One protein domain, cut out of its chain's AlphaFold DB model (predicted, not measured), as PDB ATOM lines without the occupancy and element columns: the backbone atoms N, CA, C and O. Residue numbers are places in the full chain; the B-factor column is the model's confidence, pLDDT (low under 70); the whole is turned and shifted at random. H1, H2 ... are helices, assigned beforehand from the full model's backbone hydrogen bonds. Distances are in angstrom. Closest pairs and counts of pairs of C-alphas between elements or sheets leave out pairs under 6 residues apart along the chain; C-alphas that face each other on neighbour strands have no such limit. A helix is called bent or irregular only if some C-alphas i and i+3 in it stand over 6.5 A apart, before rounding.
ATOM      1  N   GLU A 112     253.405 248.328 275.258       70.50
ATOM      2  CA  GLU A 112     254.369 249.142 276.005       70.50
ATOM      3  C   GLU A 112     255.445 248.300 276.698       70.50
ATOM      4  O   GLU A 112     256.624 248.651 276.668       70.50
ATOM      5  N   VAL A 113     255.092 247.135 277.251       74.38
ATOM      6  CA  VAL A 113     256.077 246.221 277.855       74.38
ATOM      7  C   VAL A 113     257.021 245.677 276.787       74.38
ATOM      8  O   VAL A 113     258.234 245.656 276.994       74.38
ATOM      9  N   VAL A 114     256.497 245.281 275.622       74.81
ATOM     10  CA  VAL A 114     257.340 244.839 274.499       74.81
ATOM     11  C   VAL A 114     258.253 245.968 274.034       74.81
ATOM     12  O   VAL A 114     259.447 245.747 273.856       74.81
ATOM     13  N   LYS A 115     257.731 247.185 273.885       78.00
ATOM     14  CA  LYS A 115     258.501 248.362 273.473       78.00
ATOM     15  C   LYS A 115     259.632 248.677 274.454       78.00
ATOM     16  O   LYS A 115     260.764 248.856 274.009       78.00
ATOM     17  N   ILE A 116     259.364 248.682 275.763       80.62
ATOM     18  CA  ILE A 116     260.383 248.900 276.807       80.62
ATOM     19  C   ILE A 116     261.475 247.829 276.720       80.62
ATOM     20  O   ILE A 116     262.659 248.159 276.659       80.62
ATOM     21  N   LEU A 117     261.090 246.551 276.637       83.81
ATOM     22  CA  LEU A 117     262.045 245.445 276.540       83.81
ATOM     23  C   LEU A 117     262.894 245.516 275.265       83.81
ATOM     24  O   LEU A 117     264.082 245.209 275.298       83.81
ATOM     25  N   LEU A 118     262.318 245.936 274.140       84.06
ATOM     26  CA  LEU A 118     263.079 246.125 272.909       84.06
ATOM     27  C   LEU A 118     264.004 247.356 272.984       84.06
ATOM     28  O   LEU A 118     265.111 247.321 272.451       84.06
ATOM     29  N   GLY A 119     263.588 248.419 273.678       81.94
ATOM     30  CA  GLY A 119     264.393 249.625 273.904       81.94
ATOM     31  C   GLY A 119     265.594 249.416 274.836       81.94
ATOM     32  O   GLY A 119     266.613 250.083 274.679       81.94
ATOM     33  N   GLU A 120     265.524 248.450 275.758       85.75
ATOM     34  CA  GLU A 120     266.632 248.060 276.652       85.75
ATOM     35  C   GLU A 120     267.798 247.342 275.930       85.75
ATOM     36  O   GLU A 120     268.831 247.044 276.543       85.75
ATOM     37  N   GLY A 121     267.657 247.031 274.636       87.06
ATOM     38  CA  GLY A 121     268.674 246.333 273.852       87.06
ATOM     39  C   GLY A 121     268.894 244.894 274.329       87.06
ATOM     40  O   GLY A 121     267.962 244.207 274.737       87.06
ATOM     41  N   GLN A 122     270.139 244.408 274.303       87.12
ATOM     42  CA  GLN A 122     270.446 242.984 274.514       87.12
ATOM     43  C   GLN A 122     269.895 242.401 275.831       87.12
ATOM     44  O   GLN A 122     269.392 241.279 275.834       87.12
ATOM     45  N   LYS A 123     269.936 243.161 276.936       85.31
ATOM     46  CA  LYS A 123     269.390 242.715 278.233       85.31
ATOM     47  C   LYS A 123     267.867 242.583 278.205       85.31
ATOM     48  O   LYS A 123     267.330 241.667 278.825       85.31
ATOM     49  N   GLY A 124     267.183 243.487 277.512       85.88
ATOM     50  CA  GLY A 124     265.736 243.436 277.353       85.88
ATOM     51  C   GLY A 124     265.300 242.359 276.362       85.88
ATOM     52  O   GLY A 124     264.321 241.662 276.618       85.88
ATOM     53  N   TYR A 125     266.088 242.115 275.308       88.88
ATOM     54  CA  TYR A 125     265.887 240.984 274.397       88.88
ATOM     55  C   TYR A 125     265.935 239.658 275.155       88.88
ATOM     56  O   TYR A 125     265.032 238.843 275.017       88.88
ATOM     57  N   ASP A 126     266.940 239.454 276.005       88.50
ATOM     58  CA  ASP A 126     267.072 238.230 276.798       88.50
ATOM     59  C   ASP A 126     265.853 237.987 277.704       88.50
ATOM     60  O   ASP A 126     265.318 236.876 277.755       88.50
ATOM     61  N   VAL A 127     265.360 239.041 278.362       85.31
ATOM     62  CA  VAL A 127     264.134 238.981 279.170       85.31
ATOM     63  C   VAL A 127     262.919 238.664 278.298       85.31
ATOM     64  O   VAL A 127     262.150 237.771 278.646       85.31
ATOM     65  N   ALA A 128     262.762 239.341 277.161       83.25
ATOM     66  CA  ALA A 128     261.666 239.124 276.222       83.25
ATOM     67  C   ALA A 128     261.616 237.669 275.726       83.25
ATOM     68  O   ALA A 128     260.555 237.042 275.732       83.25
ATOM     69  N   ILE A 129     262.763 237.093 275.364       86.38
ATOM     70  CA  ILE A 129     262.827 235.724 274.842       86.38
ATOM     71  C   ILE A 129     262.494 234.701 275.935       86.38
ATOM     72  O   ILE A 129     261.709 233.786 275.691       86.38
ATOM     73  N   VAL A 130     263.007 234.874 277.160       82.62
ATOM     74  CA  VAL A 130     262.637 234.036 278.322       82.62
ATOM     75  C   VAL A 130     261.179 234.268 278.746       82.62
ATOM     76  O   VAL A 130     260.537 233.404 279.341       82.62
ATOM     77  N   GLN A 131     260.592 235.412 278.401       76.88
ATOM     78  CA  GLN A 131     259.154 235.627 278.534       76.88
ATOM     79  C   GLN A 131     258.330 234.902 277.451       76.88
ATOM     80  O   GLN A 131     257.105 234.828 277.530       76.88
ATOM     81  N   GLY A 132     258.987 234.278 276.473       75.56
ATOM     82  CA  GLY A 132     258.347 233.592 275.357       75.56
ATOM     83  C   GLY A 132     257.925 234.520 274.225       75.56
ATOM     84  O   GLY A 132     257.098 234.118 273.410       75.56
ATOM     85  N   LEU A 133     258.467 235.740 274.165       78.88
ATOM     86  CA  LEU A 133     258.281 236.625 273.022       78.88
ATOM     87  C   LEU A 133     259.149 236.125 271.871       78.88
ATOM     88  O   LEU A 133     260.376 236.103 271.958       78.88
ATOM     89  N   THR A 134     258.494 235.712 270.792       80.38
ATOM     90  CA  THR A 134     259.164 235.276 269.567       80.38
ATOM     91  C   THR A 134     259.179 236.416 268.548       80.38
ATOM     92  O   THR A 134     258.313 237.297 268.598       80.38
ATOM     93  N   PRO A 135     260.138 236.450 267.603       79.31
ATOM     94  CA  PRO A 135     260.183 237.485 266.570       79.31
ATOM     95  C   PRO A 135     258.875 237.603 265.786       79.31
ATOM     96  O   PRO A 135     258.419 238.710 265.505       79.31
ATOM     97  N   HIS A 136     258.231 236.472 265.488       71.94
ATOM     98  CA  HIS A 136     256.932 236.453 264.825       71.94
ATOM     99  C   HIS A 136     255.833 237.086 265.690       71.94
ATOM    100  O   HIS A 136     255.065 237.921 265.203       71.94
ATOM    101  N   PHE A 137     255.785 236.746 266.982       73.62
ATOM    102  CA  PHE A 137     254.830 237.329 267.922       73.62
ATOM    103  C   PHE A 137     254.999 238.850 268.045       73.62
ATOM    104  O   PHE A 137     254.021 239.587 267.930       73.62
ATOM    105  N   VAL A 138     256.238 239.328 268.193       74.81
ATOM    106  CA  VAL A 138     256.562 240.761 268.288       74.81
ATOM    107  C   VAL A 138     256.178 241.507 267.006       74.81
ATOM    108  O   VAL A 138     255.484 242.521 267.077       74.81
ATOM    109  N   LYS A 139     256.551 240.983 265.827       71.69
ATOM    110  CA  LYS A 139     256.158 241.561 264.528       71.69
ATOM    111  C   LYS A 139     254.636 241.635 264.383       71.69
ATOM    112  O   LYS A 139     254.109 242.651 263.939       71.69
ATOM    113  N   THR A 140     253.927 240.582 264.792       68.50
ATOM    114  CA  THR A 140     252.459 240.526 264.742       68.50
ATOM    115  C   THR A 140     251.822 241.537 265.690       68.50
ATOM    116  O   THR A 140     250.842 242.181 265.326       68.50
ATOM    117  N   MET A 141     252.370 241.700 266.896       66.38
ATOM    118  CA  MET A 141     251.877 242.672 267.870       66.38
ATOM    119  C   MET A 141     252.044 244.106 267.356       66.38
ATOM    120  O   MET A 141     251.074 244.859 267.357       66.38
ATOM    121  N   ILE A 142     253.222 244.450 266.823       66.19
ATOM    122  CA  ILE A 142     253.477 245.753 266.188       66.19
ATOM    123  C   ILE A 142     252.525 245.964 265.007       66.19
ATOM    124  O   ILE A 142     251.835 246.977 264.946       66.19
ATOM    125  N   GLY A 143     252.418 244.984 264.106       60.72
ATOM    126  CA  GLY A 143     251.555 245.067 262.927       60.72
ATOM    127  C   GLY A 143     250.060 245.185 263.241       60.72
ATOM    128  O   GLY A 143     249.327 245.736 262.432       60.72
ATOM    129  N   LYS A 144     249.595 244.707 264.404       63.50
ATOM    130  CA  LYS A 144     248.214 244.902 264.884       63.50
ATOM    131  C   LYS A 144     248.004 246.221 265.630       63.50
ATOM    132  O   LYS A 144     246.868 246.682 265.690       63.50
ATOM    133  N   HIS A 145     249.067 246.825 266.162       57.06
ATOM    134  CA  HIS A 145     249.019 248.118 266.853       57.06
ATOM    135  C   HIS A 145     249.123 249.310 265.879       57.06
ATOM    136  O   HIS A 145     248.402 250.293 266.028       57.06
ATOM    137  N   VAL A 146     249.923 249.183 264.810       51.56
ATOM    138  CA  VAL A 146     250.069 250.171 263.714       51.56
ATOM    139  C   VAL A 146     248.735 250.631 263.084       51.56
ATOM    140  O   VAL A 146     248.583 251.828 262.857       51.56
ATOM    141  N   PRO A 147     247.742 249.758 262.809       47.72
ATOM    142  CA  PRO A 147     246.456 250.178 262.257       47.72
ATOM    143  C   PRO A 147     245.632 251.064 263.196       47.72
ATOM    144  O   PRO A 147     244.674 251.681 262.741       47.72
ATOM    145  N   GLN A 148     245.942 251.082 264.497       46.94
ATOM    146  CA  GLN A 148     245.107 251.737 265.503       46.94
ATOM    147  C   GLN A 148     245.597 253.144 265.861       46.94
ATOM    148  O   GLN A 148     244.773 253.968 266.250       46.94
ATOM    149  N   ILE A 149     246.895 253.451 265.728       48.19
ATOM    150  CA  ILE A 149     247.463 254.750 266.124       48.19
ATOM    151  C   ILE A 149     248.686 255.084 265.248       48.19
ATOM    152  O   ILE A 149     249.594 254.267 265.104       48.19
ATOM    153  N   ASN A 150     248.765 256.313 264.717       50.38
ATOM    154  CA  ASN A 150     250.005 256.894 264.174       50.38
ATOM    155  C   ASN A 150     250.977 257.216 265.327       50.38
ATOM    156  O   ASN A 150     251.242 258.379 265.627       50.38
ATOM    157  N   THR A 151     251.458 256.196 266.039       53.81
ATOM    158  CA  THR A 151     252.429 256.371 267.125       53.81
ATOM    159  C   THR A 151     253.823 256.635 266.545       53.81
ATOM    160  O   THR A 151     254.340 255.767 265.839       53.81
ATOM    161  N   PRO A 152     254.480 257.764 266.877       54.44
ATOM    162  CA  PRO A 152     255.848 258.092 266.437       54.44
ATOM    163  C   PRO A 152     256.948 257.206 267.062       54.44
ATOM    164  O   PRO A 152     258.132 257.429 266.843       54.44
ATOM    165  N   ASP A 153     256.551 256.177 267.803       61.16
ATOM    166  CA  ASP A 153     257.331 255.552 268.868       61.16
ATOM    167  C   ASP A 153     257.444 254.024 268.703       61.16
ATOM    168  O   ASP A 153     257.687 253.276 269.651       61.16
ATOM    169  N   LEU A 154     257.217 253.534 267.486       64.44
ATOM    170  CA  LEU A 154     257.305 252.113 267.174       64.44
ATOM    171  C   LEU A 154     258.772 251.647 267.157       64.44
ATOM    172  O   LEU A 154     259.642 252.386 266.687       64.44
ATOM    173  N   PRO A 155     259.065 250.406 267.591       68.00
ATOM    174  CA  PRO A 155     260.388 249.821 267.415       68.00
ATOM    175  C   PRO A 155     260.808 249.868 265.941       68.00
ATOM    176  O   PRO A 155     260.058 249.447 265.057       68.00
ATOM    177  N   THR A 156     262.011 250.375 265.670       74.12
ATOM    178  CA  THR A 156     262.546 250.452 264.306       74.12
ATOM    179  C   THR A 156     262.787 249.056 263.731       74.12
ATOM    180  O   THR A 156     263.004 248.085 264.462       74.12
ATOM    181  N   SER A 157     262.835 248.943 262.400       75.00
ATOM    182  CA  SER A 157     263.180 247.680 261.730       75.00
ATOM    183  C   SER A 157     264.532 247.126 262.195       75.00
ATOM    184  O   SER A 157     264.662 245.925 262.396       75.00
ATOM    185  N   SER A 158     265.508 248.000 262.463       79.75
ATOM    186  CA  SER A 158     266.825 247.616 262.982       79.75
ATOM    187  C   SER A 158     266.777 246.983 264.378       79.75
ATOM    188  O   SER A 158     267.533 246.050 264.644       79.75
ATOM    189  N   ILE A 159     265.884 247.442 265.262       82.75
ATOM    190  CA  ILE A 159     265.685 246.846 266.594       82.75
ATOM    191  C   ILE A 159     265.067 245.451 266.460       82.75
ATOM    192  O   ILE A 159     265.490 244.513 267.135       82.75
ATOM    193  N   LEU A 160     264.104 245.286 265.551       80.25
ATOM    194  CA  LEU A 160     263.469 243.991 265.290       80.25
ATOM    195  C   LEU A 160     264.425 242.982 264.650       80.25
ATOM    196  O   LEU A 160     264.375 241.797 264.992       80.25
ATOM    197  N   ASP A 161     265.305 243.440 263.764       82.31
ATOM    198  CA  ASP A 161     266.358 242.613 263.179       82.31
ATOM    199  C   ASP A 161     267.352 242.166 264.262       82.31
ATOM    200  O   ASP A 161     267.612 240.971 264.393       82.31
ATOM    201  N   ALA A 162     267.810 243.084 265.119       85.88
ATOM    202  CA  ALA A 162     268.703 242.764 266.234       85.88
ATOM    203  C   ALA A 162     268.066 241.792 267.245       85.88
ATOM    204  O   ALA A 162     268.717 240.852 267.709       85.88
ATOM    205  N   PHE A 163     266.781 241.972 267.561       86.50
ATOM    206  CA  PHE A 163     266.022 241.038 268.393       86.50
ATOM    207  C   PHE A 163     265.919 239.650 267.745       86.50
ATOM    208  O   PHE A 163     266.133 238.636 268.409       86.50
ATOM    209  N   SER A 164     265.641 239.595 266.440       84.62
ATOM    210  CA  SER A 164     265.551 238.342 265.679       84.62
ATOM    211  C   SER A 164     266.890 237.604 265.639       84.62
ATOM    212  O   SER A 164     266.929 236.391 265.840       84.62
ATOM    213  N   GLU A 165     267.995 238.327 265.439       84.12
ATOM    214  CA  GLU A 165     269.352 237.778 265.487       84.12
ATOM    215  C   GLU A 165     269.695 237.253 266.884       84.12
ATOM    216  O   GLU A 165     270.195 236.132 267.016       84.12
ATOM    217  N   ARG A 166     269.352 238.008 267.938       86.88
ATOM    218  CA  ARG A 166     269.543 237.565 269.325       86.88
ATOM    219  C   ARG A 166     268.724 236.316 269.639       86.88
ATOM    220  O   ARG A 166     269.269 235.385 270.228       86.88
ATOM    221  N   TYR A 167     267.463 236.256 269.209       86.94
ATOM    222  CA  TYR A 167     266.616 235.068 269.344       86.94
ATOM    223  C   TYR A 167     267.232 233.863 268.630       86.94
ATOM    224  O   TYR A 167     267.344 232.787 269.215       86.94
ATOM    225  N   ARG A 168     267.699 234.047 267.391       81.44
ATOM    226  CA  ARG A 168     268.344 232.995 266.598       81.44
ATOM    227  C   ARG A 168     269.583 232.442 267.311       81.44
ATOM    228  O   ARG A 168     269.706 231.226 267.466       81.44
ATOM    229  N   ALA A 169     270.456 233.333 267.783       81.81
ATOM    230  CA  ALA A 169     271.648 232.987 268.550       81.81
ATOM    231  C   ALA A 169     271.303 232.247 269.845       81.81
ATOM    232  O   ALA A 169     271.894 231.208 270.139       81.81
ATOM    233  N   LEU A 170     270.287 232.719 270.571       85.12
ATOM    234  CA  LEU A 170     269.835 232.076 271.796       85.12
ATOM    235  C   LEU A 170     269.186 230.719 271.543       85.12
ATOM    236  O   LEU A 170     269.316 229.844 272.387       85.12
ATOM    237  N   MET A 171     268.519 230.496 270.412       82.62
ATOM    238  CA  MET A 171     267.981 229.178 270.054       82.62
ATOM    239  C   MET A 171     269.067 228.221 269.546       82.62
ATOM    240  O   MET A 171     268.843 227.017 269.492       82.62
ATOM    241  N   GLY A 172     270.281 228.717 269.276       72.81
ATOM    242  CA  GLY A 172     271.404 227.904 268.803       72.81
ATOM    243  C   GLY A 172     271.195 227.346 267.396       72.81
ATOM    244  O   GLY A 172     271.817 226.347 267.047       72.81
ATOM    245  N   ILE A 173     270.313 227.968 266.604       68.94
ATOM    246  CA  ILE A 173     270.077 227.576 265.211       68.94
ATOM    247  C   ILE A 173     271.427 227.667 264.476       68.94
ATOM    248  O   ILE A 173     272.088 228.692 264.594       68.94
ATOM    249  N   PRO A 174     271.860 226.650 263.717       55.47
ATOM    250  CA  PRO A 174     273.176 226.636 263.077       55.47
ATOM    251  C   PRO A 174     273.558 227.945 262.356       55.47
ATOM    252  O   PRO A 174     272.731 228.580 261.687       55.47
ATOM    253  N   GLY A 175     274.831 228.337 262.476       55.22
ATOM    254  CA  GLY A 175     275.407 229.517 261.813       55.22
ATOM    255  C   GLY A 175     275.221 230.850 262.548       55.22
ATOM    256  O   GLY A 175     275.320 231.899 261.918       55.22
ATOM    257  N   THR A 176     274.906 230.841 263.848       58.59
ATOM    258  CA  THR A 176     274.435 232.053 264.534       58.59
ATOM    259  C   THR A 176     275.454 232.916 265.242       58.59
ATOM    260  O   THR A 176     275.217 234.115 265.290       58.59
ATOM    261  N   THR A 177     276.523 232.399 265.844       58.94
ATOM    262  CA  THR A 177     277.551 233.235 266.505       58.94
ATOM    263  C   THR A 177     278.644 232.348 267.100       58.94
ATOM    264  O   THR A 177     278.354 231.245 267.556       58.94
ATOM    265  N   ASN A 178     279.891 232.827 267.105       62.72
ATOM    266  CA  ASN A 178     281.008 232.231 267.843       62.72
ATOM    267  C   ASN A 178     281.645 233.335 268.716       62.72
ATOM    268  O   ASN A 178     282.089 234.331 268.138       62.72
ATOM    269  N   PRO A 179     281.672 233.219 270.060       67.94
ATOM    270  CA  PRO A 179     281.199 232.092 270.873       67.94
ATOM    271  C   PRO A 179     279.661 231.965 270.931       67.94
ATOM    272  O   PRO A 179     278.958 232.960 270.732       67.94
ATOM    273  N   PRO A 180     279.126 230.755 271.197       74.25
ATOM    274  CA  PRO A 180     277.694 230.536 271.384       74.25
ATOM    275  C   PRO A 180     277.129 231.310 272.576       74.25
ATOM    276  O   PRO A 180     277.816 231.576 273.562       74.25
ATOM    277  N   VAL A 181     275.839 231.634 272.505       82.06
ATOM    278  CA  VAL A 181     275.119 232.265 273.613       82.06
ATOM    279  C   VAL A 181     274.681 231.199 274.621       82.06
ATOM    280  O   VAL A 181     273.903 230.306 274.281       82.06
ATOM    281  N   VAL A 182     275.145 231.343 275.864       85.44
ATOM    282  CA  VAL A 182     274.848 230.443 276.989       85.44
ATOM    283  C   VAL A 182     273.478 230.794 277.578       85.44
ATOM    284  O   VAL A 182     273.279 231.873 278.147       85.44
ATOM    285  N   LEU A 183     272.505 229.894 277.427       86.62
ATOM    286  CA  LEU A 183     271.143 230.087 277.921       86.62
ATOM    287  C   LEU A 183     271.101 230.025 279.450       86.62
ATOM    288  O   LEU A 183     270.318 230.762 280.041       86.62
ATOM    289  N   ASN A 184     271.921 229.199 280.102       85.88
ATOM    290  CA  ASN A 184     271.931 229.095 281.567       85.88
ATOM    291  C   ASN A 184     272.368 230.391 282.276       85.88
ATOM    292  O   ASN A 184     271.801 230.741 283.319       85.88
ATOM    293  N   ASP A 185     273.303 231.139 281.690       86.56
ATOM    294  CA  ASP A 185     273.738 232.439 282.220       86.56
ATOM    295  C   ASP A 185     272.605 233.467 282.125       86.56
ATOM    296  O   ASP A 185     272.271 234.162 283.091       86.56
ATOM    297  N   ILE A 186     271.945 233.506 280.963       85.88
ATOM    298  CA  ILE A 186     270.780 234.360 280.720       85.88
ATOM    299  C   ILE A 186     269.632 233.976 281.645       85.88
ATOM    300  O   ILE A 186     269.018 234.846 282.258       85.88
ATOM    301  N   TRP A 187     269.361 232.681 281.785       85.00
ATOM    302  CA  TRP A 187     268.320 232.149 282.650       85.00
ATOM    303  C   TRP A 187     268.506 232.642 284.080       85.00
ATOM    304  O   TRP A 187     267.611 233.271 284.632       85.00
ATOM    305  N   SER A 188     269.688 232.440 284.663       82.75
ATOM    306  CA  SER A 188     269.982 232.856 286.040       82.75
ATOM    307  C   SER A 188     269.761 234.358 286.248       82.75
ATOM    308  O   SER A 188     269.125 234.768 287.221       82.75
ATOM    309  N   SER A 189     270.198 235.173 285.284       82.12
ATOM    310  CA  SER A 189     269.996 236.624 285.288       82.12
ATOM    311  C   SER A 189     268.513 237.011 285.191       82.12
ATOM    312  O   SER A 189     268.000 237.750 286.036       82.12
ATOM    313  N   VAL A 190     267.781 236.473 284.212       81.56
ATOM    314  CA  VAL A 190     266.373 236.823 283.964       81.56
ATOM    315  C   VAL A 190     265.456 236.315 285.074       81.56
ATOM    316  O   VAL A 190     264.550 237.036 285.497       81.56
ATOM    317  N   MET A 191     265.701 235.111 285.599       74.38
ATOM    318  CA  MET A 191     264.869 234.508 286.640       74.38
ATOM    319  C   MET A 191     264.784 235.381 287.891       74.38
ATOM    320  O   MET A 191     263.747 235.374 288.549       74.38
ATOM    321  N   SER A 192     265.827 236.157 288.202       72.81
ATOM    322  CA  SER A 192     265.835 237.097 289.329       72.81
ATOM    323  C   SER A 192     264.903 238.303 289.135       72.81
ATOM    324  O   SER A 192     264.366 238.814 290.118       72.81
ATOM    325  N   ARG A 193     264.658 238.711 287.882       67.19
ATOM    326  CA  ARG A 193     263.901 239.918 287.498       67.19
ATOM    327  C   ARG A 193     262.418 239.658 287.245       67.19
ATOM    328  O   ARG A 193     261.630 240.596 287.212       67.19
ATOM    329  N   VAL A 194     262.029 238.401 287.038       65.88
ATOM    330  CA  VAL A 194     260.627 238.037 286.806       65.88
ATOM    331  C   VAL A 194     259.861 237.811 288.111       65.88
ATOM    332  O   VAL A 194     260.442 237.400 289.124       65.88
ATOM    333  N   SER A 195     258.546 238.051 288.061       62.56
ATOM    334  CA  SER A 195     257.629 237.868 289.191       62.56
ATOM    335  C   SER A 195     257.645 236.428 289.716       62.56
ATOM    336  O   SER A 195     257.954 235.489 288.983       62.56
ATOM    337  N   LEU A 196     257.298 236.238 290.993       59.94
ATOM    338  CA  LEU A 196     257.347 234.927 291.650       59.94
ATOM    339  C   LEU A 196     256.484 233.873 290.937       59.94
ATOM    340  O   LEU A 196     256.956 232.768 290.686       59.94
ATOM    341  N   LEU A 197     255.247 234.218 290.567       58.12
ATOM    342  CA  LEU A 197     254.345 233.298 289.865       58.12
ATOM    343  C   LEU A 197     254.898 232.904 288.491       58.12
ATOM    344  O   LEU A 197     254.912 231.727 288.137       58.12
ATOM    345  N   TYR A 198     255.439 233.873 287.751       63.25
ATOM    346  CA  TYR A 198     256.057 233.605 286.456       63.25
ATOM    347  C   TYR A 198     257.348 232.786 286.595       63.25
ATOM    348  O   TYR A 198     257.625 231.894 285.800       63.25
ATOM    349  N   ARG A 199     258.112 233.022 287.665       63.59
ATOM    350  CA  ARG A 199     259.294 232.238 288.037       63.59
ATOM    351  C   ARG A 199     258.950 230.777 288.324       63.59
ATOM    352  O   ARG A 199     259.743 229.904 287.981       63.59
ATOM    353  N   VAL A 200     257.807 230.509 288.952       65.69
ATOM    354  CA  VAL A 200     257.323 229.141 289.189       65.69
ATOM    355  C   VAL A 200     256.945 228.469 287.869       65.69
ATOM    356  O   VAL A 200     257.446 227.379 287.605       65.69
ATOM    357  N   ASP A 201     256.162 229.128 287.006       67.81
ATOM    358  CA  ASP A 201     255.814 228.599 285.673       67.81
ATOM    359  C   ASP A 201     257.076 228.264 284.861       67.81
ATOM    360  O   ASP A 201     257.262 227.130 284.420       67.81
ATOM    361  N   LEU A 202     258.023 229.202 284.777       71.25
ATOM    362  CA  LEU A 202     259.297 229.002 284.083       71.25
ATOM    363  C   LEU A 202     260.143 227.853 284.648       71.25
ATOM    364  O   LEU A 202     260.918 227.263 283.903       71.25
ATOM    365  N   LYS A 203     260.021 227.504 285.932       75.31
ATOM    366  CA  LYS A 203     260.725 226.343 286.506       75.31
ATOM    367  C   LYS A 203     260.023 225.016 286.215       75.31
ATOM    368  O   LYS A 203     260.698 223.997 286.097       75.31
ATOM    369  N   LEU A 204     258.697 225.015 286.089       69.31
ATOM    370  CA  LEU A 204     257.905 223.806 285.841       69.31
ATOM    371  C   LEU A 204     257.896 223.403 284.361       69.31
ATOM    372  O   LEU A 204     258.013 222.221 284.037       69.31
ATOM    373  N   GLN A 205     257.805 224.372 283.453       75.50
ATOM    374  CA  GLN A 205     257.691 224.121 282.011       75.50
ATOM    375  C   GLN A 205     258.873 223.333 281.403       75.50
ATOM    376  O   GLN A 205     258.621 222.442 280.589       75.50
ATOM    377  N   PRO A 206     260.149 223.556 281.789       81.56
ATOM    378  CA  PRO A 206     261.256 222.730 281.317       81.56
ATOM    379  C   PRO A 206     261.124 221.275 281.761       81.56
ATOM    380  O   PRO A 206     261.463 220.386 280.992       81.56
ATOM    381  N   LEU A 207     260.602 220.994 282.962       73.94
ATOM    382  CA  LEU A 207     260.383 219.614 283.422       73.94
ATOM    383  C   LEU A 207     259.360 218.899 282.544       73.94
ATOM    384  O   LEU A 207     259.565 217.754 282.146       73.94
ATOM    385  N   PHE A 208     258.288 219.601 282.191       72.75
ATOM    386  CA  PHE A 208     257.291 219.086 281.268       72.75
ATOM    387  C   PHE A 208     257.883 218.835 279.868       72.75
ATOM    388  O   PHE A 208     257.686 217.763 279.294       72.75
ATOM    389  N   ALA A 209     258.695 219.764 279.355       78.94
ATOM    390  CA  ALA A 209     259.407 219.584 278.090       78.94
ATOM    391  C   ALA A 209     260.395 218.399 278.123       78.94
ATOM    392  O   ALA A 209     260.459 217.643 277.155       78.94
ATOM    393  N   LYS A 210     261.103 218.170 279.240       82.19
ATOM    394  CA  LYS A 210     261.972 216.988 279.423       82.19
ATOM    395  C   LYS A 210     261.190 215.690 279.263       82.19
ATOM    396  O   LYS A 210     261.676 214.769 278.615       82.19
ATOM    397  N   SER A 211     259.994 215.612 279.844       77.81
ATOM    398  CA  SER A 211     259.133 214.434 279.714       77.81
ATOM    399  C   SER A 211     258.729 214.190 278.260       77.81
ATOM    400  O   SER A 211     258.813 213.053 277.804       77.81
ATOM    401  N   LEU A 212     258.380 215.243 277.511       76.06
ATOM    402  CA  LEU A 212     258.072 215.126 276.081       76.06
ATOM    403  C   LEU A 212     259.271 214.625 275.270       76.06
ATOM    404  O   LEU A 212     259.104 213.700 274.475       76.06
ATOM    405  N   ILE A 213     260.467 215.169 275.521       80.25
ATOM    406  CA  ILE A 213     261.716 214.740 274.870       80.25
ATOM    407  C   ILE A 213     261.986 213.260 275.148       80.25
ATOM    408  O   ILE A 213     262.208 212.492 274.218       80.25
ATOM    409  N   LYS A 214     261.924 212.840 276.418       81.19
ATOM    410  CA  LYS A 214     262.170 211.443 276.810       81.19
ATOM    411  C   LYS A 214     261.118 210.471 276.261       81.19
ATOM    412  O   LYS A 214     261.420 209.298 276.100       81.19
ATOM    413  N   SER A 215     259.894 210.941 276.008       77.62
ATOM    414  CA  SER A 215     258.829 210.158 275.363       77.62
ATOM    415  C   SER A 215     258.864 210.204 273.830       77.62
ATOM    416  O   SER A 215     257.931 209.721 273.197       77.62
ATOM    417  N   GLU A 216     259.878 210.846 273.238       82.69
ATOM    418  CA  GLU A 216     260.025 211.017 271.785       82.69
ATOM    419  C   GLU A 216     258.792 211.666 271.120       82.69
ATOM    420  O   GLU A 216     258.417 211.375 269.982       82.69
ATOM    421  N   ALA A 217     258.136 212.587 271.837       74.69
ATOM    422  CA  ALA A 217     256.889 213.214 271.415       74.69
ATOM    423  C   ALA A 217     257.041 213.975 270.088       74.69
ATOM    424  O   ALA A 217     257.779 214.955 270.012       74.69
ATOM    425  N   ASN A 218     256.296 213.573 269.054       77.62
ATOM    426  CA  ASN A 218     256.344 214.189 267.723       77.62
ATOM    427  C   ASN A 218     256.004 215.703 267.714       77.62
ATOM    428  O   ASN A 218     255.477 216.263 268.679       77.62
ATOM    429  N   VAL A 219     256.277 216.377 266.588       74.81
ATOM    430  CA  VAL A 219     256.065 217.830 266.421       74.81
ATOM    431  C   VAL A 219     254.635 218.272 266.732       74.81
ATOM    432  O   VAL A 219     254.437 219.297 267.382       74.81
ATOM    433  N   GLN A 220     253.635 217.483 266.334       67.25
ATOM    434  CA  GLN A 220     252.231 217.792 266.610       67.25
ATOM    435  C   GLN A 220     251.922 217.744 268.109       67.25
ATOM    436  O   GLN A 220     251.265 218.646 268.626       67.25
ATOM    437  N   LYS A 221     252.443 216.740 268.825       68.25
ATOM    438  CA  LYS A 221     252.289 216.608 270.278       68.25
ATOM    439  C   LYS A 221     252.943 217.794 270.990       68.25
ATOM    440  O   LYS A 221     252.287 218.432 271.811       68.25
ATOM    441  N   MET A 222     254.158 218.184 270.596       69.19
ATOM    442  CA  MET A 222     254.838 219.370 271.145       69.19
ATOM    443  C   MET A 222     254.045 220.672 270.941       69.19
ATOM    444  O   MET A 222     253.885 221.443 271.889       69.19
ATOM    445  N   LEU A 223     253.496 220.893 269.738       64.00
ATOM    446  CA  LEU A 223     252.637 222.046 269.432       64.00
ATOM    447  C   LEU A 223     251.341 222.029 270.250       64.00
ATOM    448  O   LEU A 223     250.959 223.050 270.817       64.00
ATOM    449  N   SER A 224     250.682 220.869 270.350       59.50
ATOM    450  CA  SER A 224     249.428 220.717 271.102       59.50
ATOM    451  C   SER A 224     249.598 221.014 272.593       59.50
ATOM    452  O   SER A 224     248.700 221.561 273.231       59.50
ATOM    453  N   CYS A 225     250.780 220.716 273.136       64.25
ATOM    454  CA  CYS A 225     251.133 221.018 274.514       64.25
ATOM    455  C   CYS A 225     251.677 222.445 274.708       64.25
ATOM    456  O   CYS A 225     251.956 222.834 275.840       64.25
ATOM    457  N   ASN A 226     251.797 223.233 273.632       66.19
ATOM    458  CA  ASN A 226     252.192 224.642 273.647       66.19
ATOM    459  C   ASN A 226     253.522 224.910 274.380       66.19
ATOM    460  O   ASN A 226     253.647 225.861 275.161       66.19
ATOM    461  N   VAL A 227     254.518 224.048 274.160       73.75
ATOM    462  CA  VAL A 227     255.827 224.174 274.816       73.75
ATOM    463  C   VAL A 227     256.631 225.295 274.180       73.75
ATOM    464  O   VAL A 227     257.025 225.211 273.026       73.75
ATOM    465  N   ARG A 228     256.953 226.350 274.923       78.69
ATOM    466  CA  ARG A 228     257.682 227.482 274.331       78.69
ATOM    467  C   ARG A 228     259.079 227.042 273.864       78.69
ATOM    468  O   ARG A 228     259.769 226.363 274.630       78.69
ATOM    469  N   PRO A 229     259.543 227.447 272.666       82.81
ATOM    470  CA  PRO A 229     260.815 226.975 272.120       82.81
ATOM    471  C   PRO A 229     262.026 227.121 273.045       82.81
ATOM    472  O   PRO A 229     262.828 226.196 273.157       82.81
ATOM    473  N   PHE A 230     262.142 228.238 273.771       85.56
ATOM    474  CA  PHE A 230     263.254 228.440 274.705       85.56
ATOM    475  C   PHE A 230     263.221 227.464 275.895       85.56
ATOM    476  O   PHE A 230     264.276 227.061 276.379       85.56
ATOM    477  N   LEU A 231     262.031 227.047 276.345       86.06
ATOM    478  CA  LEU A 231     261.857 226.062 277.421       86.06
ATOM    479  C   LEU A 231     262.211 224.661 276.929       86.06
ATOM    480  O   LEU A 231     262.833 223.895 277.660       86.06
ATOM    481  N   TYR A 232     261.880 224.353 275.674       87.31
ATOM    482  CA  TYR A 232     262.320 223.120 275.034       87.31
ATOM    483  C   TYR A 232     263.846 223.082 274.889       87.31
ATOM    484  O   TYR A 232     264.473 222.100 275.277       87.31
ATOM    485  N   LYS A 233     264.472 224.177 274.430       88.75
ATOM    486  CA  LYS A 233     265.939 224.291 274.402       88.75
ATOM    487  C   LYS A 233     266.546 224.110 275.794       88.75
ATOM    488  O   LYS A 233     267.511 223.366 275.939       88.75
ATOM    489  N   LYS A 234     265.980 224.751 276.822       90.69
ATOM    490  CA  LYS A 234     266.427 224.578 278.211       90.69
ATOM    491  C   LYS A 234     266.360 223.113 278.645       90.69
ATOM    492  O   LYS A 234     267.294 222.626 279.266       90.69
ATOM    493  N   ALA A 235     265.294 222.403 278.282       89.75
ATOM    494  CA  ALA A 235     265.148 220.982 278.571       89.75
ATOM    495  C   ALA A 235     266.178 220.107 277.836       89.75
ATOM    496  O   ALA A 235     266.681 219.165 278.437       89.75
ATOM    497  N   LEU A 236     266.529 220.426 276.584       90.94
ATOM    498  CA  LEU A 236     267.606 219.741 275.855       90.94
ATOM    499  C   LEU A 236     268.972 219.915 276.538       90.94
ATOM    500  O   LEU A 236     269.732 218.954 276.618       90.94
ATOM    501  N   ILE A 237     269.266 221.120 277.037       90.81
ATOM    502  CA  ILE A 237     270.506 221.414 277.777       90.81
ATOM    503  C   ILE A 237     270.525 220.654 279.102       90.81
ATOM    504  O   ILE A 237     271.496 219.987 279.418       90.81
ATOM    505  N   ASP A 238     269.429 220.701 279.854       88.12
ATOM    506  CA  ASP A 238     269.316 220.027 281.149       88.12
ATOM    507  C   ASP A 238     269.349 218.491 281.079       88.12
ATOM    508  O   ASP A 238     269.462 217.837 282.115       88.12
ATOM    509  N   LEU A 239     269.118 217.913 279.900       88.94
ATOM    510  CA  LEU A 239     269.232 216.474 279.648       88.94
ATOM    511  C   LEU A 239     270.602 216.095 279.079       88.94
ATOM    512  O   LEU A 239     270.769 214.958 278.647       88.94
ATOM    513  N   ASP A 240     271.539 217.045 279.019       90.12
ATOM    514  CA  ASP A 240     272.863 216.889 278.418       90.12
ATOM    515  C   ASP A 240     272.817 216.437 276.941       90.12
ATOM    516  O   ASP A 240     273.767 215.867 276.408       90.12
ATOM    517  N   ILE A 241     271.702 216.708 276.246       88.88
ATOM    518  CA  ILE A 241     271.529 216.420 274.810       88.88
ATOM    519  C   ILE A 241     272.147 217.543 273.965       88.88
ATOM    520  O   ILE A 241     272.655 217.296 272.870       88.88
ATOM    521  N   LEU A 242     272.081 218.782 274.460       87.75
ATOM    522  CA  LEU A 242     272.621 219.969 273.803       87.75
ATOM    523  C   LEU A 242     273.672 220.646 274.688       87.75
ATOM    524  O   LEU A 242     273.334 221.207 275.728       87.75
ATOM    525  N   ASP A 243     274.922 220.680 274.228       86.25
ATOM    526  CA  ASP A 243     275.983 221.470 274.854       86.25
ATOM    527  C   ASP A 243     275.892 222.928 274.391       86.25
ATOM    528  O   ASP A 243     276.329 223.299 273.303       86.25
ATOM    529  N   GLU A 244     275.329 223.796 275.225       83.06
ATOM    530  CA  GLU A 244     275.175 225.216 274.897       83.06
ATOM    531  C   GLU A 244     276.498 225.971 274.686       83.06
ATOM    532  O   GLU A 244     276.474 227.065 274.122       83.06
ATOM    533  N   LYS A 245     277.640 225.417 275.118       83.94
ATOM    534  CA  LYS A 245     278.967 226.020 274.928       83.94
ATOM    535  C   LYS A 245     279.599 225.619 273.599       83.94
ATOM    536  O   LYS A 245     280.559 226.258 273.164       83.94
ATOM    537  N   LYS A 246     279.063 224.594 272.933       82.50
ATOM    538  CA  LYS A 246     279.540 224.126 271.635       82.50
ATOM    539  C   LYS A 246     278.829 224.859 270.496       82.50
ATOM    540  O   LYS A 246     277.604 224.951 270.440       82.50
ATOM    541  N   ALA A 247     279.609 225.338 269.529       77.06
ATOM    542  CA  ALA A 247     279.079 225.759 268.239       77.06
ATOM    543  C   ALA A 247     278.851 224.516 267.368       77.06
ATOM    544  O   ALA A 247     279.807 223.840 266.998       77.06
ATOM    545  N   TYR A 248     277.593 224.207 267.065       75.62
ATOM    546  CA  TYR A 248     277.229 223.063 266.230       75.62
ATOM    547  C   TYR A 248     277.045 223.467 264.761       75.62
ATOM    548  O   TYR A 248     276.479 224.528 264.468       75.62
ATOM    549  N   THR A 249     277.441 222.593 263.831       76.94
ATOM    550  CA  THR A 249     277.096 222.734 262.404       76.94
ATOM    551  C   THR A 249     275.675 222.242 262.107       76.94
ATOM    552  O   THR A 249     275.058 221.550 262.921       76.94
ATOM    553  N   VAL A 250     275.130 222.579 260.929       76.19
ATOM    554  CA  VAL A 250     273.811 222.077 260.488       76.19
ATOM    555  C   VAL A 250     273.806 220.548 260.457       76.19
ATOM    556  O   VAL A 250     272.865 219.910 260.927       76.19
ATOM    557  N   GLU A 251     274.880 219.952 259.949       78.25
ATOM    558  CA  GLU A 251     275.033 218.505 259.838       78.25
ATOM    559  C   GLU A 251     275.033 217.850 261.221       78.25
ATOM    560  O   GLU A 251     274.343 216.854 261.423       78.25
ATOM    561  N   GLU A 252     275.745 218.422 262.196       81.69
ATOM    562  CA  GLU A 252     275.753 217.919 263.574       81.69
ATOM    563  C   GLU A 252     274.372 218.008 264.237       81.69
ATOM    564  O   GLU A 252     273.949 217.054 264.888       81.69
ATOM    565  N   TRP A 253     273.638 219.103 264.012       80.69
ATOM    566  CA  TRP A 253     272.261 219.259 264.489       80.69
ATOM    567  C   TRP A 253     271.331 218.174 263.940       80.69
ATOM    568  O   TRP A 253     270.532 217.601 264.677       80.69
ATOM    569  N   THR A 254     271.442 217.863 262.648       81.00
ATOM    570  CA  THR A 254     270.568 216.873 261.996       81.00
ATOM    571  C   THR A 254     270.879 215.421 262.362       81.00
ATOM    572  O   THR A 254     270.010 214.564 262.203       81.00
ATOM    573  N   LYS A 255     272.086 215.137 262.874       86.50
ATOM    574  CA  LYS A 255     272.493 213.795 263.324       86.50
ATOM    575  C   LYS A 255     271.873 213.394 264.661       86.50
ATOM    576  O   LYS A 255     271.761 212.202 264.925       86.50
ATOM    577  N   ILE A 256     271.481 214.358 265.496       85.50
ATOM    578  CA  ILE A 256     270.873 214.095 266.803       85.50
ATOM    579  C   ILE A 256     269.342 214.176 266.650       85.50
ATOM    580  O   ILE A 256     268.825 215.268 266.395       85.50
ATOM    581  N   PRO A 257     268.586 213.069 266.818       87.38
ATOM    582  CA  PRO A 257     267.144 213.039 266.548       87.38
ATOM    583  C   PRO A 257     266.345 214.120 267.289       87.38
ATOM    584  O   PRO A 257     265.559 214.836 266.672       87.38
ATOM    585  N   ALA A 258     266.616 214.316 268.583       84.50
ATOM    586  CA  ALA A 258     265.942 215.326 269.402       84.50
ATOM    587  C   ALA A 258     266.209 216.769 268.929       84.50
ATOM    588  O   ALA A 258     265.332 217.629 269.022       84.50
ATOM    589  N   LEU A 259     267.404 217.037 268.389       84.88
ATOM    590  CA  LEU A 259     267.773 218.345 267.844       84.88
ATOM    591  C   LEU A 259     267.131 218.587 266.475       84.88
ATOM    592  O   LEU A 259     266.611 219.673 266.223       84.88
ATOM    593  N   LYS A 260     267.092 217.565 265.612       84.25
ATOM    594  CA  LYS A 260     266.349 217.614 264.346       84.25
ATOM    595  C   LYS A 260     264.866 217.907 264.588       84.25
ATOM    596  O   LYS A 260     264.306 218.810 263.973       84.25
ATOM    597  N   GLN A 261     264.258 217.202 265.536       83.88
ATOM    598  CA  GLN A 261     262.868 217.394 265.940       83.88
ATOM    599  C   GLN A 261     262.615 218.790 266.525       83.88
ATOM    600  O   GLN A 261     261.569 219.383 266.267       83.88
ATOM    601  N   PHE A 262     263.588 219.362 267.241       86.50
ATOM    602  CA  PHE A 262     263.511 220.751 267.693       86.50
ATOM    603  C   PHE A 262     263.539 221.758 266.531       86.50
ATOM    604  O   PHE A 262     262.776 222.721 266.539       86.50
ATOM    605  N   LEU A 263     264.362 221.537 265.500       83.50
ATOM    606  CA  LEU A 263     264.365 222.388 264.302       83.50
ATOM    607  C   LEU A 263     263.037 222.303 263.536       83.50
ATOM    608  O   LEU A 263     262.510 223.322 263.087       83.50
ATOM    609  N   GLU A 264     262.474 221.100 263.412       83.56
ATOM    610  CA  GLU A 264     261.152 220.894 262.812       83.56
ATOM    611  C   GLU A 264     260.051 221.577 263.631       83.56
ATOM    612  O   GLU A 264     259.170 222.222 263.061       83.56
ATOM    613  N   TYR A 265     260.146 221.511 264.961       81.31
ATOM    614  CA  TYR A 265     259.256 222.211 265.878       81.31
ATOM    615  C   TYR A 265     259.301 223.730 265.697       81.31
ATOM    616  O   TYR A 265     258.259 224.351 265.499       81.31
ATOM    617  N   LEU A 266     260.500 224.323 265.690       80.12
ATOM    618  CA  LEU A 266     260.689 225.758 265.457       80.12
ATOM    619  C   LEU A 266     260.064 226.200 264.131       80.12
ATOM    620  O   LEU A 266     259.416 227.247 264.064       80.12
ATOM    621  N   LYS A 267     260.241 225.395 263.075       79.81
ATOM    622  CA  LYS A 267     259.662 225.666 261.756       79.81
ATOM    623  C   LYS A 267     258.138 225.604 261.794       79.81
ATOM    624  O   LYS A 267     257.486 226.488 261.250       79.81
ATOM    625  N   ALA A 268     257.575 224.588 262.442       72.19
ATOM    626  CA  ALA A 268     256.130 224.415 262.539       72.19
ATOM    627  C   ALA A 268     255.456 225.484 263.420       72.19
ATOM    628  O   ALA A 268     254.319 225.866 263.154       72.19
ATOM    629  N   ALA A 269     256.164 226.007 264.424       65.56
ATOM    630  CA  ALA A 269     255.699 227.094 265.286       65.56
ATOM    631  C   ALA A 269     255.805 228.495 264.641       65.56
ATOM    632  O   ALA A 269     255.397 229.474 265.260       65.56
ATOM    633  N   ASN A 270     256.327 228.611 263.410       65.50
ATOM    634  CA  ASN A 270     256.694 229.886 262.767       65.50
ATOM    635  C   ASN A 270     257.696 230.723 263.585       65.50
ATOM    636  O   ASN A 270     257.749 231.948 263.469       65.50
ATOM    637  N   ASP A 271     258.525 230.056 264.386       66.81
ATOM    638  CA  ASP A 271     259.491 230.679 265.290       66.81
ATOM    639  C   ASP A 271     260.930 230.605 264.759       66.81
ATOM    640  O   ASP A 271     261.881 230.904 265.479       66.81
ATOM    641  N   VAL A 272     261.121 230.227 263.490       61.09
ATOM    642  CA  VAL A 272     262.405 230.407 262.802       61.09
ATOM    643  C   VAL A 272     262.473 231.861 262.325       61.09
ATOM    644  O   VAL A 272     261.713 232.228 261.431       61.09
ATOM    645  N   PRO A 273     263.349 232.712 262.890       55.34
ATOM    646  CA  PRO A 273     263.495 234.075 262.398       55.34
ATOM    647  C   PRO A 273     263.997 234.063 260.950       55.34
ATOM    648  O   PRO A 273     264.943 233.338 260.624       55.34
ATOM    649  N   ASP A 274     263.372 234.889 260.104       50.91
ATOM    650  CA  ASP A 274     263.837 235.154 258.742       50.91
ATOM    651  C   ASP A 274     265.329 235.505 258.766       50.91
ATOM    652  O   ASP A 274     265.789 236.280 259.608       50.91
ATOM    653  N   ILE A 275     266.096 234.940 257.834       46.75
ATOM    654  CA  ILE A 275     267.492 235.330 257.636       46.75
ATOM    655  C   ILE A 275     267.463 236.803 257.221       46.75
ATOM    656  O   ILE A 275     266.980 237.125 256.132       46.75
ATOM    657  N   SER A 276     267.950 237.704 258.079       39.53
ATOM    658  CA  SER A 276     268.076 239.109 257.701       39.53
ATOM    659  C   SER A 276     268.924 239.175 256.423       39.53
ATOM    660  O   SER A 276     269.904 238.438 256.255       39.53
ATOM    661  N   LYS A 277     268.558 240.047 255.476       37.53
ATOM    662  CA  LYS A 277     269.334 240.233 254.233       37.53
ATOM    663  C   LYS A 277     270.797 240.624 254.519       37.53
ATOM    664  O   LYS A 277     271.648 240.448 253.649       37.53
TER     665      LYS A 277
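This is residues 112 to 277 of the 296 residues of an uncharacterized protein of Plasmopara halstedii (UniProt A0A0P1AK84). Two groups of helices meet near Phe 230 of H8: in the first, H1, H2 and H3 gather about H4, and H5 packs on H2; in the second, H8 lies between H6 and H10, with H7 packed on H10 and H9 at the corner before it. A loop, residues 147 to 152, sticks out of the first group. The printed part has 166 residues, with ten named helices, H1 to H10 in chain order, and no named strand: all helix. The whole is compact, with a radius of gyration of the C-alphas of 15.9 A and spans of 48 by 39 by 31 A.

Find C-alpha 112 at (254.369, 249.142, 276.005), where H1 begins and runs to 119. H2 follows at 122 to 130 and H3 at 135 to 145. Look next at C-alpha 157, at (263.180, 247.680, 261.730): H4 runs from there to 171, 20.8 A. H5 is residues 183 to 193, and H6, the longest, is 196 to 214, 28.2 A; it is neither bent nor irregular, but only just: C-alphas 203 and 206 are 6.3 A apart. Then come H7, 219 to 224, H8, 229 to 238, H9, 250 to 255, and H10, 257 to 268, 16.3 A, ending at C-alpha 268, (256.130, 224.415, 262.539).

Start at the hub, H4, which touches four helices. With H3 it forms a helical hairpin, at a shallow tilt of 31 degrees, opposite ways; the closest C-alphas, Pro 135 and Ser 164, are 5.5 A apart. H4 touches H2 with residues 163 to 167 alone (Tyr 125 to Phe 163, 6.0 A) and H1 with residues 159 to 163 alone (Leu 118 to Ile 159, 6.9 A). H2 and H5 touch about perpendicular, at 90 degrees, closest at the C-alphas of Val 127 and Val 190, 5.7 A. H4 and H8 only just touch, with 3 pairs of C-alphas within 8 A, by residue 171 of H4 alone; its C-alpha is 6.7 A from that of Phe 230. H6 touches H8 at the C-alphas of Pro 206 and Ala 235, 5.1 A. H8 and H10 touch at a shallow tilt of 11 degrees, opposite ways, closest at the C-alphas of Pro 229 and Leu 266, 6.8 A. H7 touches H10 at the C-alphas of Val 219 and Tyr 265, 5.4 A; H9 and H10 touch only at the corner, and only just, with 3 pairs. Helix packing is mostly crossed, only just, 3 of 9 pairs being at a shallow tilt. Every O i to N i+4 pair is within hydrogen-bond range in H1, H2, H3, H4, H7, H8, H9 and H10, against 5 of 7 in H5 and 13 of 15 in H6.

The C-alphas farthest apart, of Asn 150 and Ser 215, are 48.9 A from each other. The printed part has no cut; the long links are H3 to H4, H4 to H5 and H8 to H9. The mean pLDDT of the printed part is 75.3; look for values under 70 at 49 residues, among them 140 to 155 and 269 to 277.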